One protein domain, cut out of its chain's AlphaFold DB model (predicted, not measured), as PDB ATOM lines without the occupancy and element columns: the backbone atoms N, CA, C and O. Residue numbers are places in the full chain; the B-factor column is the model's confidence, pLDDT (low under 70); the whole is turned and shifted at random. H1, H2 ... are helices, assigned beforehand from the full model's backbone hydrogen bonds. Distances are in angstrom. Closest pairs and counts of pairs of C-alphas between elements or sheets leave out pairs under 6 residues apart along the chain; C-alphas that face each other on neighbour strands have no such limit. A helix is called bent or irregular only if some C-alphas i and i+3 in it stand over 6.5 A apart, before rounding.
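Overview. This is residues 348 to 461 and 470 to 502 of the 1244 residues of an uncharacterized protein of Planctomycetes bacterium (UniProt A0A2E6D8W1). Two long helices, H6 and H3, cross at right angles to form the core, with H1 packed on both of them, and a helical hairpin of H4 and H5 at the end of H3 and the beginning of H6, where short H2 also packs on H5 and H6. Long loops draw the shape out, the stretch from 363 to 386 reaching one end of the longest axis and the printed residues before the cut the other. The printed part has 147 residues with six named helices, H1 to H6 in order along the chain, and no named strand; the class is all helix. It is compact, with a radius of gyration of the C-alphas of 15.4 A, and only just flat, spanning 53 by 39 by 22 A.

Along the chain. Find C-alpha 478 at (176.314, 143.766, 163.700); from there H6, residues 478 to 497, runs 28.5 A to C-alpha 497 at (174.488, 128.279, 139.822), with a kink of 26 degrees near residue 485. H3, residues 399 to 414, is 23.8 A long. H6 and H3 are only just irregular: C-alphas 480 and 483 are 6.51 A apart, C-alphas 400 and 403 7.0 A. Look for H1 at residues 350 to 362, 18.4 A, beginning at C-alpha 350 (179.023, 137.238, 139.441). H2 is residues 387 to 392, H4 426 to 435 and H5 442 to 453, 8.6, 14.3 and 14.9 A long.

Arrangement. Start at the two hubs: H6 touches H3 about perpendicular, at 90 degrees, the closest C-alphas being Phe 411 and Trp 485, 7.1 A apart. H1 touches H3 with residues 351 to 356 alone, at 81 degrees, about perpendicular; the closest C-alphas are Arg 352 and Ala 403, 4.5 A. H1 touches H6 at a steep tilt of 58 degrees, opposite ways, closest at Ala 357 and Leu 490, C-alphas 5.6 A apart. H2 touches H6 at Phe 387 and Asp 482, their closest C-alphas, 5.9 A. H4 touches H3 at Tyr 413 and Arg 426, closest C-alphas 4.6 A. H4 and H5 form a hairpin, closest at the C-alphas of Ala 428 and Val 452, 5.0 A. H1 and H4 are apart. In H2 and H5 every O i to N i+4 pair is within hydrogen-bond range; in H1 8 of 9, H3 10 of 12, H4 5 of 6 and H6 13 of 16.

Size, cuts and confidence. The C-alphas farthest apart are those of Asn 375 and Ser 461, 53.1 A. Residues 462 to 469 are not printed; C-alphas 461 and 470 are 17.2 A apart across the cut. The links H1 to H2 and H3 to H4 are long. Mean pLDDT of the printed part is 88.9, with residues 374 and 377 to 378 under 70.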
ATOM      1  N   PRO A 348     172.829 140.028 140.414       85.62
ATOM      2  CA  PRO A 348     174.071 139.727 141.107       85.62
ATOM      3  C   PRO A 348     175.290 139.959 140.203       85.62
ATOM      4  O   PRO A 348     175.335 139.491 139.066       85.62
ATOM      5  N   ALA A 349     176.311 140.647 140.717       87.50
ATOM      6  CA  ALA A 349     177.589 140.778 140.026       87.50
ATOM      7  C   ALA A 349     178.399 139.490 140.243       87.50
ATOM      8  O   ALA A 349     179.038 139.331 141.283       87.50
ATOM      9  N   ASN A 350     178.379 138.555 139.286       82.38
ATOM     10  CA  ASN A 350     179.023 137.238 139.441       82.38
ATOM     11  C   ASN A 350     180.516 137.330 139.812       82.38
ATOM     12  O   ASN A 350     180.974 136.580 140.673       82.38
ATOM     13  N   GLY A 351     181.250 138.302 139.252       81.44
ATOM     14  CA  GLY A 351     182.654 138.575 139.598       81.44
ATOM     15  C   GLY A 351     182.884 139.043 141.045       81.44
ATOM     16  O   GLY A 351     184.018 139.045 141.521       81.44
ATOM     17  N   ARG A 352     181.823 139.413 141.773       89.31
ATOM     18  CA  ARG A 352     181.845 139.753 143.206       89.31
ATOM     19  C   ARG A 352     181.226 138.652 144.065       89.31
ATOM     20  O   ARG A 352     181.803 138.295 145.091       89.31
ATOM     21  N   LEU A 353     180.102 138.083 143.625       91.25
ATOM     22  CA  LEU A 353     179.373 137.021 144.323       91.25
ATOM     23  C   LEU A 353     180.216 135.759 144.498       91.25
ATOM     24  O   LEU A 353     180.383 135.296 145.626       91.25
ATOM     25  N   MET A 354     180.756 135.217 143.401       86.38
ATOM     26  CA  MET A 354     181.431 133.915 143.432       86.38
ATOM     27  C   MET A 354     182.671 133.942 144.346       86.38
ATOM     28  O   MET A 354     182.752 133.092 145.240       86.38
ATOM     29  N   PRO A 355     183.578 134.942 144.254       88.06
ATOM     30  CA  PRO A 355     184.724 135.016 145.162       88.06
ATOM     31  C   PRO A 355     184.332 135.252 146.628       88.06
ATOM     32  O   PRO A 355     184.973 134.709 147.528       88.06
ATOM     33  N   LEU A 356     183.292 136.051 146.902       92.81
ATOM     34  CA  LEU A 356     182.827 136.278 148.274       92.81
ATOM     35  C   LEU A 356     182.305 134.984 148.905       92.81
ATOM     36  O   LEU A 356     182.703 134.637 150.019       92.81
ATOM     37  N   ALA A 357     181.443 134.267 148.186       91.88
ATOM     38  CA  ALA A 357     180.849 133.017 148.644       91.88
ATOM     39  C   ALA A 357     181.912 131.928 148.876       91.88
ATOM     40  O   ALA A 357     181.854 131.197 149.871       91.88
ATOM     41  N   GLU A 358     182.927 131.844 148.011       88.44
ATOM     42  CA  GLU A 358     184.066 130.941 148.208       88.44
ATOM     43  C   GLU A 358     184.814 131.255 149.516       88.44
ATOM     44  O   GLU A 358     185.021 130.370 150.353       88.44
ATOM     45  N   ARG A 359     185.150 132.528 149.750       90.94
ATOM     46  CA  ARG A 359     185.826 132.968 150.981       90.94
ATOM     47  C   ARG A 359     184.979 132.723 152.231       90.94
ATOM     48  O   ARG A 359     185.504 132.282 153.250       90.94
ATOM     49  N   MET A 360     183.665 132.951 152.164       93.81
ATOM     50  CA  MET A 360     182.737 132.675 153.272       93.81
ATOM     51  C   MET A 360     182.642 131.181 153.597       93.81
ATOM     52  O   MET A 360     182.516 130.807 154.770       93.81
ATOM     53  N   SER A 361     182.748 130.320 152.582       89.44
ATOM     54  CA  SER A 361     182.788 128.862 152.758       89.44
ATOM     55  C   SER A 361     184.030 128.434 153.555       89.44
ATOM     56  O   SER A 361     183.937 127.555 154.409       89.44
ATOM     57  N   LYS A 362     185.161 129.134 153.374       90.19
ATOM     58  CA  LYS A 362     186.429 128.929 154.107       90.19
ATOM     59  C   LYS A 362     186.446 129.540 155.523       90.19
ATOM     60  O   LYS A 362     187.326 129.222 156.328       90.19
ATOM     61  N   GLY A 363     185.467 130.382 155.863       92.38
ATOM     62  CA  GLY A 363     185.256 130.946 157.202       92.38
ATOM     63  C   GLY A 363     185.522 132.450 157.302       92.38
ATOM     64  O   GLY A 363     185.593 133.149 156.293       92.38
ATOM     65  N   TRP A 364     185.653 132.946 158.537       94.88
ATOM     66  CA  TRP A 364     185.798 134.374 158.839       94.88
ATOM     67  C   TRP A 364     187.234 134.776 159.186       94.88
ATOM     68  O   TRP A 364     187.961 134.019 159.837       94.88
ATOM     69  N   MET A 365     187.611 135.990 158.793       94.12
ATOM     70  CA  MET A 365     188.830 136.669 159.228       94.12
ATOM     71  C   MET A 365     188.751 137.029 160.718       94.12
ATOM     72  O   MET A 365     187.736 137.545 161.185       94.12
ATOM     73  N   ALA A 366     189.842 136.834 161.457       89.81
ATOM     74  CA  ALA A 366     189.942 137.229 162.865       89.81
ATOM     75  C   ALA A 366     190.111 138.749 163.058       89.81
ATOM     76  O   ALA A 366     189.767 139.294 164.107       89.81
ATOM     77  N   HIS A 367     190.682 139.432 162.066       88.06
ATOM     78  CA  HIS A 367     190.882 140.880 162.035       88.06
ATOM     79  C   HIS A 367     191.128 141.357 160.600       88.06
ATOM     80  O   HIS A 367     191.397 140.556 159.711       88.06
ATOM     81  N   ALA A 368     191.132 142.673 160.388       85.12
ATOM     82  CA  ALA A 368     191.299 143.314 159.084       85.12
ATOM     83  C   ALA A 368     192.533 142.883 158.263       85.12
ATOM     84  O   ALA A 368     192.501 143.029 157.056       85.12
ATOM     85  N   GLN A 369     193.615 142.385 158.872       83.94
ATOM     86  CA  GLN A 369     194.832 141.938 158.167       83.94
ATOM     87  C   GLN A 369     195.005 140.408 158.153       83.94
ATOM     88  O   GLN A 369     196.117 139.907 158.013       83.94
ATOM     89  N   ASP A 370     193.943 139.643 158.414       85.38
ATOM     90  CA  ASP A 370     194.037 138.182 158.480       85.38
ATOM     91  C   ASP A 370     194.154 137.578 157.072       85.38
ATOM     92  O   ASP A 370     193.291 137.795 156.226       85.38
ATOM     93  N   GLY A 371     195.221 136.820 156.822       76.75
ATOM     94  CA  GLY A 371     195.382 136.038 155.595       76.75
ATOM     95  C   GLY A 371     195.781 136.797 154.324       76.75
ATOM     96  O   GLY A 371     195.766 136.170 153.273       76.75
ATOM     97  N   TYR A 372     196.148 138.086 154.373       79.06
ATOM     98  CA  TYR A 372     196.680 138.799 153.195       79.06
ATOM     99  C   TYR A 372     197.718 139.882 153.555       79.06
ATOM    100  O   TYR A 372     197.661 140.468 154.641       79.06
ATOM    101  N   ASP A 373     198.684 140.140 152.664       75.81
ATOM    102  CA  ASP A 373     199.713 141.179 152.833       75.81
ATOM    103  C   ASP A 373     199.226 142.510 152.235       75.81
ATOM    104  O   ASP A 373     199.056 142.613 151.024       75.81
ATOM    105  N   PRO A 374     199.032 143.571 153.042       68.44
ATOM    106  CA  PRO A 374     198.568 144.864 152.543       68.44
ATOM    107  C   PRO A 374     199.590 145.604 151.661       68.44
ATOM    108  O   PRO A 374     199.261 146.670 151.144       68.44
ATOM    109  N   ASN A 375     200.822 145.100 151.531       71.25
ATOM    110  CA  ASN A 375     201.849 145.656 150.644       71.25
ATOM    111  C   ASN A 375     201.976 144.895 149.315       71.25
ATOM    112  O   ASN A 375     202.774 145.308 148.476       71.25
ATOM    113  N   ASP A 376     201.224 143.810 149.137       71.88
ATOM    114  CA  ASP A 376     201.171 143.019 147.913       71.88
ATOM    115  C   ASP A 376     199.778 143.160 147.290       71.88
ATOM    116  O   ASP A 376     198.772 142.743 147.866       71.88
ATOM    117  N   SER A 377     199.717 143.789 146.118       63.16
ATOM    118  CA  SER A 377     198.469 144.047 145.393       63.16
ATOM    119  C   SER A 377     197.746 142.787 144.937       63.16
ATOM    120  O   SER A 377     196.527 142.833 144.765       63.16
ATOM    121  N   ASP A 378     198.479 141.689 144.756       66.94
ATOM    122  CA  ASP A 378     197.938 140.420 144.270       66.94
ATOM    123  C   ASP A 378     197.542 139.499 145.438       66.94
ATOM    124  O   ASP A 378     196.907 138.457 145.250       66.94
ATOM    125  N   SER A 379     197.868 139.898 146.673       76.50
ATOM    126  CA  SER A 379     197.529 139.147 147.875       76.50
ATOM    127  C   SER A 379     196.035 139.241 148.172       76.50
ATOM    128  O   SER A 379     195.488 140.310 148.454       76.50
ATOM    129  N   THR A 380     195.359 138.092 148.148       78.44
ATOM    130  CA  THR A 380     193.939 137.974 148.489       78.44
ATOM    131  C   THR A 380     193.747 137.055 149.698       78.44
ATOM    132  O   THR A 380     194.399 136.017 149.787       78.44
ATOM    133  N   PRO A 381     192.867 137.415 150.651       85.56
ATOM    134  CA  PRO A 381     192.606 136.589 151.818       85.56
ATOM    135  C   PRO A 381     191.807 135.344 151.435       85.56
ATOM    136  O   PRO A 381     190.845 135.415 150.668       85.56
ATOM    137  N   GLU A 382     192.160 134.209 152.038       87.25
ATOM    138  CA  GLU A 382     191.429 132.948 151.857       87.25
ATOM    139  C   GLU A 382     190.027 132.976 152.490       87.25
ATOM    140  O   GLU A 382     189.131 132.269 152.033       87.25
ATOM    141  N   LYS A 383     189.835 133.778 153.545       92.50
ATOM    142  CA  LYS A 383     188.598 133.873 154.340       92.50
ATOM    143  C   LYS A 383     187.878 135.196 154.116       92.50
ATOM    144  O   LYS A 383     188.490 136.193 153.734       92.50
ATOM    145  N   ALA A 384     186.574 135.219 154.377       94.25
ATOM    146  CA  ALA A 384     185.772 136.433 154.250       94.25
ATOM    147  C   ALA A 384     185.902 137.322 155.501       94.25
ATOM    148  O   ALA A 384     186.031 136.803 156.612       94.25
ATOM    149  N   PRO A 385     185.841 138.656 155.376       95.00
ATOM    150  CA  PRO A 385     185.709 139.524 156.538       95.00
ATOM    151  C   PRO A 385     184.303 139.436 157.133       95.00
ATOM    152  O   PRO A 385     183.327 139.311 156.401       95.00
ATOM    153  N   THR A 386     184.196 139.573 158.454       95.06
ATOM    154  CA  THR A 386     182.907 139.782 159.144       95.06
ATOM    155  C   THR A 386     182.278 141.125 158.752       95.06
ATOM    156  O   THR A 386     183.006 142.073 158.426       95.06
ATOM    157  N   PHE A 387     180.965 141.260 158.914       93.81
ATOM    158  CA  PHE A 387     180.194 142.491 158.737       93.81
ATOM    159  C   PHE A 387     180.776 143.650 159.562       93.81
ATOM    160  O   PHE A 387     180.939 144.764 159.058       93.81
ATOM    161  N   ARG A 388     181.192 143.371 160.808       95.12
ATOM    162  CA  ARG A 388     181.865 144.343 161.686       95.12
ATOM    163  C   ARG A 388     183.135 144.901 161.059       95.12
ATOM    164  O   ARG A 388     183.291 146.118 161.015       95.12
ATOM    165  N   ILE A 389     184.029 144.041 160.568       94.25
ATOM    166  CA  ILE A 389     185.290 144.470 159.936       94.25
ATOM    167  C   ILE A 389     185.006 145.446 158.788       94.25
ATOM    168  O   ILE A 389     185.659 146.490 158.722       94.25
ATOM    169  N   VAL A 390     184.016 145.143 157.937       93.56
ATOM    170  CA  VAL A 390     183.602 146.006 156.817       93.56
ATOM    171  C   VAL A 390     183.092 147.362 157.321       93.56
ATOM    172  O   VAL A 390     183.623 148.405 156.937       93.56
ATOM    173  N   ILE A 391     182.126 147.364 158.247       92.56
ATOM    174  CA  ILE A 391     181.508 148.595 158.773       92.56
ATOM    175  C   ILE A 391     182.503 149.471 159.538       92.56
ATOM    176  O   ILE A 391     182.449 150.700 159.442       92.56
ATOM    177  N   GLU A 392     183.413 148.869 160.306       92.44
ATOM    178  CA  GLU A 392     184.411 149.613 161.071       92.44
ATOM    179  C   GLU A 392     185.337 150.426 160.160       92.44
ATOM    180  O   GLU A 392     185.841 151.466 160.598       92.44
ATOM    181  N   ASN A 393     185.528 149.994 158.906       89.50
ATOM    182  CA  ASN A 393     186.326 150.692 157.899       89.50
ATOM    183  C   ASN A 393     187.760 150.988 158.397       89.50
ATOM    184  O   ASN A 393     188.293 152.085 158.219       89.50
ATOM    185  N   ARG A 394     188.360 150.021 159.109       87.38
ATOM    186  CA  ARG A 394     189.699 150.101 159.735       87.38
ATOM    187  C   ARG A 394     190.724 149.204 159.026       87.38
ATOM    188  O   ARG A 394     191.546 148.551 159.668       87.38
ATOM    189  N   TYR A 395     190.683 149.176 157.701       85.25
ATOM    190  CA  TYR A 395     191.620 148.438 156.852       85.25
ATOM    191  C   TYR A 395     192.232 149.343 155.785       85.25
ATOM    192  O   TYR A 395     191.719 150.419 155.477       85.25
ATOM    193  N   SER A 396     193.343 148.884 155.215       81.19
ATOM    194  CA  SER A 396     193.909 149.490 154.013       81.19
ATOM    195  C   SER A 396     193.063 149.095 152.809       81.19
ATOM    196  O   SER A 396     192.772 147.912 152.625       81.19
ATOM    197  N   TRP A 397     192.675 150.085 152.008       80.88
ATOM    198  CA  TRP A 397     191.824 149.869 150.845       80.88
ATOM    199  C   TRP A 397     192.570 149.184 149.699       80.88
ATOM    200  O   TRP A 397     193.748 149.467 149.485       80.88
ATOM    201  N   GLY A 398     191.894 148.265 149.003       78.69
ATOM    202  CA  GLY A 398     192.494 147.436 147.954       78.69
ATOM    203  C   GLY A 398     191.560 146.343 147.409       78.69
ATOM    204  O   GLY A 398     190.451 146.171 147.928       78.69
ATOM    205  N   PRO A 399     192.019 145.564 146.407       80.31
ATOM    206  CA  PRO A 399     191.211 144.580 145.675       80.31
ATOM    207  C   PRO A 399     190.440 143.563 146.537       80.31
ATOM    208  O   PRO A 399     189.288 143.264 146.207       80.31
ATOM    209  N   PRO A 400     190.988 143.046 147.659       85.25
ATOM    210  CA  PRO A 400     190.292 142.078 148.506       85.25
ATOM    211  C   PRO A 400     188.909 142.498 149.002       85.25
ATOM    212  O   PRO A 400     188.091 141.624 149.302       85.25
ATOM    213  N   TRP A 401     188.640 143.797 149.101       89.56
ATOM    214  CA  TRP A 401     187.490 144.308 149.833       89.56
ATOM    215  C   TRP A 401     186.255 144.620 148.987       89.56
ATOM    216  O   TRP A 401     185.166 144.689 149.552       89.56
ATOM    217  N   TYR A 402     186.391 144.731 147.662       90.62
ATOM    218  CA  TYR A 402     185.274 145.043 146.761       90.62
ATOM    219  C   TYR A 402     184.147 144.007 146.833       90.62
ATOM    220  O   TYR A 402     182.974 144.360 146.933       90.62
ATOM    221  N   ALA A 403     184.497 142.717 146.815       92.44
ATOM    222  CA  ALA A 403     183.513 141.639 146.880       92.44
ATOM    223  C   ALA A 403     182.718 141.655 148.209       92.44
ATOM    224  O   ALA A 403     181.489 141.675 148.151       92.44
ATOM    225  N   PRO A 404     183.353 141.750 149.397       94.75
ATOM    226  CA  PRO A 404     182.639 141.956 150.660       94.75
ATOM    227  C   PRO A 404     181.762 143.213 150.719       94.75
ATOM    228  O   PRO A 404     180.631 143.133 151.194       94.75
ATOM    229  N   THR A 405     182.238 144.370 150.245       94.69
ATOM    230  CA  THR A 405     181.445 145.613 150.297       94.69
ATOM    231  C   THR A 405     180.256 145.586 149.354       94.69
ATOM    232  O   THR A 405     179.176 146.043 149.731       94.69
ATOM    233  N   TRP A 406     180.425 145.000 148.167       95.69
ATOM    234  CA  TRP A 406     179.319 144.685 147.269       95.69
ATOM    235  C   TRP A 406     178.308 143.766 147.960       95.69
ATOM    236  O   TRP A 406     177.125 144.090 148.004       95.69
ATOM    237  N   GLY A 407     178.770 142.661 148.557       96.19
ATOM    238  CA  GLY A 407     177.896 141.675 149.196       96.19
ATOM    239  C   GLY A 407     177.083 142.256 150.348       96.19
ATOM    240  O   GLY A 407     175.941 141.851 150.552       96.19
ATOM    241  N   LEU A 408     177.640 143.232 151.068       95.62
ATOM    242  CA  LEU A 408     176.953 143.970 152.124       95.62
ATOM    243  C   LEU A 408     175.828 144.843 151.543       95.62
ATOM    244  O   LEU A 408     174.675 144.724 151.957       95.62
ATOM    245  N   VAL A 409     176.138 145.692 150.557       95.25
ATOM    246  CA  VAL A 409     175.145 146.568 149.905       95.25
ATOM    247  C   VAL A 409     174.046 145.748 149.231       95.25
ATOM    248  O   VAL A 409     172.863 146.041 149.404       95.25
ATOM    249  N   TYR A 410     174.423 144.689 148.513       96.19
ATOM    250  CA  TYR A 410     173.489 143.818 147.809       96.19
ATOM    251  C   TYR A 410     172.560 143.077 148.785       96.19
ATOM    252  O   TYR A 410     171.355 143.025 148.540       96.19
ATOM    253  N   PHE A 411     173.082 142.590 149.920       96.50
ATOM    254  CA  PHE A 411     172.282 141.997 150.999       96.50
ATOM    255  C   PHE A 411     171.282 142.997 151.588       96.50
ATOM    256  O   PHE A 411     170.091 142.707 151.655       96.50
ATOM    257  N   LEU A 412     171.716 144.204 151.960       95.88
ATOM    258  CA  LEU A 412     170.812 145.198 152.557       95.88
ATOM    259  C   LEU A 412     169.716 145.669 151.600       95.88
ATOM    260  O   LEU A 412     168.618 146.011 152.040       95.88
ATOM    261  N   TYR A 413     169.998 145.664 150.299       94.56
ATOM    262  CA  TYR A 413     169.022 146.021 149.278       94.56
ATOM    263  C   TYR A 413     168.028 144.886 148.966       94.56
ATOM    264  O   TYR A 413     166.883 145.175 148.602       94.56
ATOM    265  N   ASN A 414     168.432 143.614 149.107       94.50
ATOM    266  CA  ASN A 414     167.682 142.449 148.605       94.50
ATOM    267  C   ASN A 414     167.309 141.383 149.646       94.50
ATOM    268  O   ASN A 414     166.665 140.408 149.272       94.50
ATOM    269  N   TYR A 415     167.670 141.520 150.921       94.69
ATOM    270  CA  TYR A 415     167.233 140.570 151.946       94.69
ATOM    271  C   TYR A 415     165.717 140.679 152.156       94.69
ATOM    272  O   TYR A 415     165.202 141.752 152.497       94.69
ATOM    273  N   GLN A 416     165.013 139.574 151.915       93.19
ATOM    274  CA  GLN A 416     163.555 139.501 151.888       93.19
ATOM    275  C   GLN A 416     163.017 138.491 152.895       93.19
ATOM    276  O   GLN A 416     163.670 137.498 153.209       93.19
ATOM    277  N   ASP A 417     161.798 138.740 153.359       92.56
ATOM    278  CA  ASP A 417     161.013 137.742 154.080       92.56
ATOM    279  C   ASP A 417     160.482 136.686 153.094       92.56
ATOM    280  O   ASP A 417     159.876 137.065 152.088       92.56
ATOM    281  N   PRO A 418     160.685 135.380 153.343       89.25
ATOM    282  CA  PRO A 418     160.228 134.335 152.434       89.25
ATOM    283  C   PRO A 418     158.697 134.207 152.395       89.25
ATOM    284  O   PRO A 418     158.164 133.660 151.436       89.25
ATOM    285  N   VAL A 419     157.979 134.712 153.408       89.81
ATOM    286  CA  VAL A 419     156.515 134.603 153.492       89.81
ATOM    287  C   VAL A 419     155.834 135.805 152.846       89.81
ATOM    288  O   VAL A 419     155.046 135.641 151.920       89.81
ATOM    289  N   ASP A 420     156.135 137.018 153.317       91.56
ATOM    290  CA  ASP A 420     155.439 138.233 152.861       91.56
ATOM    291  C   ASP A 420     156.184 139.013 151.760       91.56
ATOM    292  O   ASP A 420     155.667 140.003 151.242       91.56
ATOM    293  N   GLY A 421     157.389 138.573 151.380       92.56
ATOM    294  CA  GLY A 421     158.171 139.140 150.280       92.56
ATOM    295  C   GLY A 421     158.798 140.503 150.560       92.56
ATOM    296  O   GLY A 421     159.535 141.019 149.711       92.56
ATOM    297  N   ARG A 422     158.557 141.110 151.732       94.19
ATOM    298  CA  ARG A 422     159.027 142.473 152.022       94.19
ATOM    299  C   ARG A 422     160.552 142.534 152.036       94.19
ATOM    300  O   ARG A 422     161.219 141.686 152.627       94.19
ATOM    301  N   TYR A 423     161.113 143.601 151.471       95.44
ATOM    302  CA  TYR A 423     162.530 143.915 151.651       95.44
ATOM    303  C   TYR A 423     162.767 144.431 153.070       95.44
ATOM    304  O   TYR A 423     162.303 145.513 153.433       95.44
ATOM    305  N   VAL A 424     163.493 143.655 153.870       95.88
ATOM    306  CA  VAL A 424     163.604 143.859 155.321       95.88
ATOM    307  C   VAL A 424     164.380 145.134 155.654       95.88
ATOM    308  O   VAL A 424     163.957 145.896 156.522       95.88
ATOM    309  N   TYR A 425     165.494 145.386 154.958       96.81
ATOM    310  CA  TYR A 425     166.423 146.476 155.285       96.81
ATOM    311  C   TYR A 425     166.505 147.594 154.241       96.81
ATOM    312  O   TYR A 425     167.142 148.607 154.512       96.81
ATOM    313  N   ARG A 426     165.867 147.462 153.072       94.50
ATOM    314  CA  ARG A 426     166.063 148.376 151.926       94.50
ATOM    315  C   ARG A 426     165.754 149.843 152.256       94.50
ATOM    316  O   ARG A 426     166.542 150.732 151.920       94.50
ATOM    317  N   ASP A 427     164.637 150.097 152.936       92.56
ATOM    318  CA  ASP A 427     164.220 151.457 153.303       92.56
ATOM    319  C   ASP A 427     165.180 152.064 154.341       92.56
ATOM    320  O   ASP A 427     165.720 153.153 154.139       92.56
ATOM    321  N   ALA A 428     165.494 151.316 155.402       95.19
ATOM    322  CA  ALA A 428     166.417 151.746 156.453       95.19
ATOM    323  C   ALA A 428     167.860 151.925 155.944       95.19
ATOM    324  O   ALA A 428     168.575 152.844 156.346       95.19
ATOM    325  N   PHE A 429     168.292 151.085 155.003       94.38
ATOM    326  CA  PHE A 429     169.580 151.222 154.333       94.38
ATOM    327  C   PHE A 429     169.649 152.512 153.511       94.38
ATOM    328  O   PHE A 429     170.657 153.220 153.563       94.38
ATOM    329  N   SER A 430     168.564 152.875 152.822       89.69
ATOM    330  CA  SER A 430     168.480 154.137 152.077       89.69
ATOM    331  C   SER A 430     168.655 155.359 152.991       89.69
ATOM    332  O   SER A 430     169.317 156.331 152.614       89.69
ATOM    333  N   GLU A 431     168.144 155.306 154.225       91.38
ATOM    334  CA  GLU A 431     168.404 156.332 155.245       91.38
ATOM    335  C   GLU A 431     169.863 156.308 155.735       91.38
ATOM    336  O   GLU A 431     170.511 157.360 155.855       91.38
ATOM    337  N   PHE A 432     170.416 155.113 155.963       91.88
ATOM    338  CA  PHE A 432     171.794 154.929 156.417       91.88
ATOM    339  C   PHE A 432     172.825 155.501 155.441       91.88
ATOM    340  O   PHE A 432     173.817 156.083 155.893       91.88
ATOM    341  N   ILE A 433     172.585 155.420 154.126       89.94
ATOM    342  CA  ILE A 433     173.477 155.990 153.102       89.94
ATOM    343  C   ILE A 433     173.837 157.446 153.423       89.94
ATOM    344  O   ILE A 433     175.010 157.827 153.386       89.94
ATOM    345  N   ASN A 434     172.854 158.240 153.850       84.69
ATOM    346  CA  ASN A 434     173.057 159.641 154.209       84.69
ATOM    347  C   ASN A 434     173.533 159.841 155.658       84.69
ATOM    348  O   ASN A 434     174.297 160.776 155.920       84.69
ATOM    349  N   ALA A 435     173.107 158.982 156.591       85.31
ATOM    350  CA  ALA A 435     173.446 159.064 158.018       85.31
ATOM    351  C   ALA A 435     174.859 158.549 158.372       85.31
ATOM    352  O   ALA A 435     175.384 158.863 159.453       85.31
ATOM    353  N   SER A 436     175.470 157.764 157.480       82.94
ATOM    354  CA  SER A 436     176.799 157.166 157.651       82.94
ATOM    355  C   SER A 436     177.894 158.227 157.812       82.94
ATOM    356  O   SER A 436     178.724 158.112 158.713       82.94
ATOM    357  N   GLY A 437     177.873 159.292 156.999       71.00
ATOM    358  CA  GLY A 437     178.683 160.511 157.151       71.00
ATOM    359  C   GLY A 437     180.184 160.287 157.380       71.00
ATOM    360  O   GLY A 437     180.815 161.080 158.081       71.00
ATOM    361  N   GLY A 438     180.748 159.184 156.878       75.12
ATOM    362  CA  GLY A 438     182.153 158.808 157.085       75.12
ATOM    363  C   GLY A 438     182.569 158.443 158.498       75.12
ATOM    364  O   GLY A 438     183.755 158.497 158.831       75.12
ATOM    365  N   LYS A 439     181.612 158.044 159.334       85.88
ATOM    366  CA  LYS A 439     181.897 157.428 160.630       85.88
ATOM    367  C   LYS A 439     182.729 156.152 160.435       85.88
ATOM    368  O   LYS A 439     182.576 155.442 159.448       85.88
ATOM    369  N   THR A 440     183.599 155.862 161.401       88.00
ATOM    370  CA  THR A 440     184.465 154.669 161.425       88.00
ATOM    371  C   THR A 440     184.478 154.045 162.822       88.00
ATOM    372  O   THR A 440     184.110 154.695 163.810       88.00
ATOM    373  N   GLY A 441     184.917 152.790 162.921       90.06
ATOM    374  CA  GLY A 441     184.999 152.042 164.175       90.06
ATOM    375  C   GLY A 441     183.653 151.882 164.885       90.06
ATOM    376  O   GLY A 441     182.605 151.827 164.249       90.06
ATOM    377  N   ASP A 442     183.680 151.885 166.219       90.62
ATOM    378  CA  ASP A 442     182.495 151.656 167.061       90.62
ATOM    379  C   ASP A 442     181.350 152.647 166.798       90.62
ATOM    380  O   ASP A 442     180.180 152.301 166.929       90.62
ATOM    381  N   THR A 443     181.660 153.881 166.384       91.38
ATOM    382  CA  THR A 443     180.638 154.883 166.039       91.38
ATOM    383  C   THR A 443     179.885 154.515 164.758       91.38
ATOM    384  O   THR A 443     178.692 154.807 164.646       91.38
ATOM    385  N   ALA A 444     180.569 153.901 163.784       90.75
ATOM    386  CA  ALA A 444     179.937 153.408 162.561       90.75
ATOM    387  C   ALA A 444     179.028 152.217 162.867       90.75
ATOM    388  O   ALA A 444     177.874 152.227 162.449       90.75
ATOM    389  N   VAL A 445     179.523 151.270 163.674       93.94
ATOM    390  CA  VAL A 445     178.760 150.106 164.151       93.94
ATOM    391  C   VAL A 445     177.498 150.556 164.887       93.94
ATOM    392  O   VAL A 445     176.404 150.218 164.457       93.94
ATOM    393  N   ALA A 446     177.624 151.420 165.898       94.31
ATOM    394  CA  ALA A 446     176.471 151.906 166.658       94.31
ATOM    395  C   ALA A 446     175.449 152.656 165.783       94.31
ATOM    396  O   ALA A 446     174.248 152.505 165.972       94.31
ATOM    397  N   THR A 447     175.911 153.443 164.802       93.69
ATOM    398  CA  THR A 447     175.002 154.120 163.857       93.69
ATOM    399  C   THR A 447     174.276 153.112 162.971       93.69
ATOM    400  O   THR A 447     173.101 153.299 162.679       93.69
ATOM    401  N   PHE A 448     174.963 152.068 162.512       94.81
ATOM    402  CA  PHE A 448     174.352 151.039 161.680       94.81
ATOM    403  C   PHE A 448     173.302 150.239 162.455       94.81
ATOM    404  O   PHE A 448     172.198 150.039 161.957       94.81
ATOM    405  N   GLU A 449     173.612 149.849 163.692       96.69
ATOM    406  CA  GLU A 449     172.659 149.177 164.581       96.69
ATOM    407  C   GLU A 449     171.427 150.058 164.837       96.69
ATOM    408  O   GLU A 449     170.301 149.588 164.711       96.69
ATOM    409  N   GLU A 450     171.625 151.352 165.110       96.19
ATOM    410  CA  GLU A 450     170.540 152.308 165.378       96.19
ATOM    411  C   GLU A 450     169.665 152.603 164.153       96.19
ATOM    412  O   GLU A 450     168.454 152.753 164.294       96.19
ATOM    413  N   VAL A 451     170.258 152.740 162.964       95.56
ATOM    414  CA  VAL A 451     169.529 153.173 161.762       95.56
ATOM    415  C   VAL A 451     168.966 151.984 160.993       95.56
ATOM    416  O   VAL A 451     167.815 152.041 160.577       95.56
ATOM    417  N   VAL A 452     169.738 150.906 160.831       95.88
ATOM    418  CA  VAL A 452     169.371 149.759 159.987       95.88
ATOM    419  C   VAL A 452     168.768 148.629 160.814       95.88
ATOM    420  O   VAL A 452     167.614 148.266 160.598       95.88
ATOM    421  N   LEU A 453     169.515 148.083 161.780       95.94
ATOM    422  CA  LEU A 453     169.088 146.871 162.497       95.94
ATOM    423  C   LEU A 453     167.929 147.117 163.470       95.94
ATOM    424  O   LEU A 453     167.103 146.230 163.667       95.94
ATOM    425  N   ALA A 454     167.827 148.320 164.040       95.50
ATOM    426  CA  ALA A 454     166.721 148.701 164.915       95.50
ATOM    427  C   ALA A 454     165.435 149.080 164.158       95.50
ATOM    428  O   ALA A 454     164.378 149.175 164.783       95.50
ATOM    429  N   ASN A 455     165.501 149.283 162.834       95.81
ATOM    430  CA  ASN A 455     164.356 149.700 162.016       95.81
ATOM    431  C   ASN A 455     164.114 148.772 160.806       95.81
ATOM    432  O   ASN A 455     163.999 149.267 159.682       95.81
ATOM    433  N   PRO A 456     164.012 147.439 160.983       94.81
ATOM    434  CA  PRO A 456     163.578 146.578 159.891       94.81
ATOM    435  C   PRO A 456     162.149 146.956 159.486       94.81
ATOM    436  O   PRO A 456     161.322 147.306 160.339       94.81
ATOM    437  N   LYS A 457     161.829 146.859 158.192       94.25
ATOM    438  CA  LYS A 457     160.460 147.068 157.703       94.25
ATOM    439  C   LYS A 457     159.522 146.119 158.460       94.25
ATOM    440  O   LYS A 457     159.851 144.941 158.521       94.25
ATOM    441  N   PRO A 458     158.407 146.569 159.068       91.88
ATOM    442  CA  PRO A 458     157.540 145.716 159.889       91.88
ATOM    443  C   PRO A 458     156.795 144.662 159.057       91.88
ATOM    444  O   PRO A 458     156.632 144.832 157.851       91.88
ATOM    445  N   ALA A 459     156.370 143.573 159.706       91.56
ATOM    446  CA  ALA A 459     155.640 142.495 159.040       91.56
ATOM    447  C   ALA A 459     154.245 142.974 158.641       91.56
ATOM    448  O   ALA A 459     153.639 143.789 159.350       91.56
ATOM    449  N   MET A 460     153.734 142.469 157.523       91.69
ATOM    450  CA  MET A 460     152.403 142.839 157.050       91.69
ATOM    451  C   MET A 460     151.340 142.184 157.937       91.69
ATOM    452  O   MET A 460     151.203 140.968 157.972       91.69
ATOM    453  N   SER A 461     150.562 142.985 158.671       88.75
ATOM    454  CA  SER A 461     149.644 142.476 159.707       88.75
ATOM    455  C   SER A 461     148.485 141.619 159.187       88.75
ATOM    456  O   SER A 461     147.761 141.044 159.991       88.75
ATOM    457  N   ALA A 470     159.905 129.263 157.918       75.56
ATOM    458  CA  ALA A 470     161.165 129.728 158.482       75.56
ATOM    459  C   ALA A 470     161.037 131.161 159.026       75.56
ATOM    460  O   ALA A 470     160.597 132.087 158.336       75.56
ATOM    461  N   GLU A 471     161.445 131.356 160.281       79.88
ATOM    462  CA  GLU A 471     161.431 132.678 160.889       79.88
ATOM    463  C   GLU A 471     162.511 133.563 160.258       79.88
ATOM    464  O   GLU A 471     163.697 133.228 160.264       79.88
ATOM    465  N   VAL A 472     162.117 134.733 159.743       86.25
ATOM    466  CA  VAL A 472     163.099 135.749 159.351       86.25
ATOM    467  C   VAL A 472     163.914 136.149 160.564       86.25
ATOM    468  O   VAL A 472     163.406 136.744 161.515       86.25
ATOM    469  N   THR A 473     165.207 135.859 160.495       88.88
ATOM    470  CA  THR A 473     166.144 136.288 161.524       88.88
ATOM    471  C   THR A 473     166.353 137.792 161.387       88.88
ATOM    472  O   THR A 473     166.710 138.277 160.311       88.88
ATOM    473  N   LEU A 474     166.123 138.522 162.483       92.00
ATOM    474  CA  LEU A 474     166.298 139.974 162.584       92.00
ATOM    475  C   LEU A 474     167.409 140.299 163.595       92.00
ATOM    476  O   LEU A 474     167.103 140.628 164.750       92.00
ATOM    477  N   PRO A 475     168.688 140.195 163.186       93.06
ATOM    478  CA  PRO A 475     169.826 140.586 164.011       93.06
ATOM    479  C   PRO A 475     169.632 141.968 164.633       93.06
ATOM    480  O   PRO A 475     169.188 142.899 163.960       93.06
ATOM    481  N   GLN A 476     169.978 142.099 165.910       92.25
ATOM    482  CA  GLN A 476     169.933 143.367 166.643       92.25
ATOM    483  C   GLN A 476     171.316 144.012 166.748       92.25
ATOM    484  O   GLN A 476     171.424 145.210 167.006       92.25
ATOM    485  N   THR A 477     172.373 143.225 166.545       95.00
ATOM    486  CA  THR A 477     173.762 143.691 166.560       95.00
ATOM    487  C   THR A 477     174.478 143.309 165.275       95.00
ATOM    488  O   THR A 477     174.111 142.334 164.622       95.00
ATOM    489  N   VAL A 478     175.526 144.052 164.916       93.81
ATOM    490  CA  VAL A 478     176.314 143.766 163.700       93.81
ATOM    491  C   VAL A 478     176.937 142.367 163.730       93.81
ATOM    492  O   VAL A 478     177.017 141.718 162.694       93.81
ATOM    493  N   ASP A 479     177.334 141.882 164.907       93.06
ATOM    494  CA  ASP A 479     177.976 140.572 165.056       93.06
ATOM    495  C   ASP A 479     176.988 139.408 164.808       93.06
ATOM    496  O   ASP A 479     177.380 138.340 164.344       93.06
ATOM    497  N   GLU A 480     175.691 139.613 165.059       93.81
ATOM    498  CA  GLU A 480     174.638 138.631 164.755       93.81
ATOM    499  C   GLU A 480     174.333 138.537 163.249       93.81
ATOM    500  O   GLU A 480     173.794 137.525 162.794       93.81
ATOM    501  N   VAL A 481     174.687 139.562 162.463       94.31
ATOM    502  CA  VAL A 481     174.415 139.602 161.014       94.31
ATOM    503  C   VAL A 481     175.278 138.603 160.245       94.31
ATOM    504  O   VAL A 481     174.828 138.094 159.223       94.31
ATOM    505  N   ASP A 482     176.484 138.280 160.725       94.44
ATOM    506  CA  ASP A 482     177.446 137.432 160.005       94.44
ATOM    507  C   ASP A 482     176.848 136.091 159.560       94.44
ATOM    508  O   ASP A 482     177.005 135.697 158.404       94.44
ATOM    509  N   ALA A 483     176.138 135.401 160.459       92.56
ATOM    510  CA  ALA A 483     175.524 134.110 160.153       92.56
ATOM    511  C   ALA A 483     174.454 134.244 159.058       92.56
ATOM    512  O   ALA A 483     174.517 133.549 158.047       92.56
ATOM    513  N   VAL A 484     173.545 135.211 159.217       94.19
ATOM    514  CA  VAL A 484     172.456 135.476 158.263       94.19
ATOM    515  C   VAL A 484     173.006 135.877 156.894       94.19
ATOM    516  O   VAL A 484     172.547 135.391 155.863       94.19
ATOM    517  N   TRP A 485     174.019 136.745 156.872       95.50
ATOM    518  CA  TRP A 485     174.642 137.219 155.641       95.50
ATOM    519  C   TRP A 485     175.364 136.098 154.897       95.50
ATOM    520  O   TRP A 485     175.220 135.984 153.680       95.50
ATOM    521  N   LYS A 486     176.104 135.244 155.615       95.25
ATOM    522  CA  LYS A 486     176.767 134.080 155.021       95.25
ATOM    523  C   LYS A 486     175.759 133.117 154.415       95.25
ATOM    524  O   LYS A 486     175.921 132.763 153.249       95.25
ATOM    525  N   ASP A 487     174.741 132.720 155.168       93.00
ATOM    526  CA  ASP A 487     173.745 131.761 154.686       93.00
ATOM    527  C   ASP A 487     173.029 132.310 153.446       93.00
ATOM    528  O   ASP A 487     172.893 131.608 152.445       93.00
ATOM    529  N   TRP A 488     172.694 133.604 153.449       94.25
ATOM    530  CA  TRP A 488     172.071 134.265 152.305       94.25
ATOM    531  C   TRP A 488     172.987 134.360 151.073       94.25
ATOM    532  O   TRP A 488     172.545 134.061 149.966       94.25
ATOM    533  N   ILE A 489     174.263 134.735 151.228       95.00
ATOM    534  CA  ILE A 489     175.215 134.811 150.100       95.00
ATOM    535  C   ILE A 489     175.496 133.424 149.512       95.00
ATOM    536  O   ILE A 489     175.584 133.284 148.288       95.00
ATOM    537  N   LEU A 490     175.628 132.397 150.355       93.06
ATOM    538  CA  LEU A 490     175.822 131.023 149.893       93.06
ATOM    539  C   LEU A 490     174.577 130.495 149.171       93.06
ATOM    540  O   LEU A 490     174.725 129.885 148.114       93.06
ATOM    541  N   ALA A 491     173.376 130.789 149.677       89.62
ATOM    542  CA  ALA A 491     172.124 130.456 149.000       89.62
ATOM    543  C   ALA A 491     171.992 131.186 147.654       89.62
ATOM    544  O   ALA A 491     171.640 130.560 146.662       89.62
ATOM    545  N   LEU A 492     172.351 132.473 147.584       89.31
ATOM    546  CA  LEU A 492     172.328 133.251 146.341       89.31
ATOM    547  C   LEU A 492     173.306 132.696 145.289       89.31
ATOM    548  O   LEU A 492     172.966 132.630 144.108       89.31
ATOM    549  N   ARG A 493     174.516 132.283 145.701       88.44
ATOM    550  CA  ARG A 493     175.466 131.570 144.826       88.44
ATOM    551  C   ARG A 493     174.855 130.262 144.328       88.44
ATOM    552  O   ARG A 493     174.896 129.982 143.130       88.44
ATOM    553  N   ASP A 494     174.312 129.462 145.242       86.19
ATOM    554  CA  ASP A 494     173.795 128.134 144.925       86.19
ATOM    555  C   ASP A 494     172.565 128.233 144.003       86.19
ATOM    556  O   ASP A 494     172.504 127.497 143.021       86.19
ATOM    557  N   GLU A 495     171.682 129.217 144.204       82.81
ATOM    558  CA  GLU A 495     170.567 129.549 143.302       82.81
ATOM    559  C   GLU A 495     171.072 129.974 141.918       82.81
ATOM    560  O   GLU A 495     170.720 129.371 140.906       82.81
ATOM    561  N   GLY A 496     171.968 130.966 141.861       75.50
ATOM    562  CA  GLY A 496     172.509 131.479 140.600       75.50
ATOM    563  C   GLY A 496     173.284 130.430 139.800       75.50
ATOM    564  O   GLY A 496     173.393 130.537 138.579       75.50
ATOM    565  N   SER A 497     173.805 129.401 140.462       73.81
ATOM    566  CA  SER A 497     174.488 128.279 139.822       73.81
ATOM    567  C   SER A 497     173.558 127.118 139.442       73.81
ATOM    568  O   SER A 497     173.943 126.287 138.624       73.81
ATOM    569  N   GLY A 498     172.331 127.075 139.971       72.12
ATOM    570  CA  GLY A 498     171.386 125.968 139.798       72.12
ATOM    571  C   GLY A 498     171.619 124.786 140.747       72.12
ATOM    572  O   GLY A 498     171.069 123.715 140.521       72.12
ATOM    573  N   LYS A 499     172.447 124.954 141.786       78.38
ATOM    574  CA  LYS A 499     172.647 123.967 142.862       78.38
ATOM    575  C   LYS A 499     171.494 123.967 143.869       78.38
ATOM    576  O   LYS A 499     171.207 122.935 144.464       78.38
ATOM    577  N   LEU A 500     170.870 125.123 144.077       79.94
ATOM    578  CA  LEU A 500     169.713 125.294 144.947       79.94
ATOM    579  C   LEU A 500     168.536 125.799 144.117       79.94
ATOM    580  O   LEU A 500     168.685 126.733 143.334       79.94
ATOM    581  N   VAL A 501     167.367 125.209 144.328       71.31
ATOM    582  CA  VAL A 501     166.101 125.730 143.812       71.31
ATOM    583  C   VAL A 501     165.385 126.387 144.977       71.31
ATOM    584  O   VAL A 501     165.134 125.742 145.991       71.31
ATOM    585  N   VAL A 502     165.106 127.681 144.856       73.06
ATOM    586  CA  VAL A 502     164.342 128.423 145.860       73.06
ATOM    587  C   VAL A 502     163.007 128.772 145.238       73.06
ATOM    588  O   VAL A 502     162.968 129.531 144.268       73.06
TER     589      VAL A 502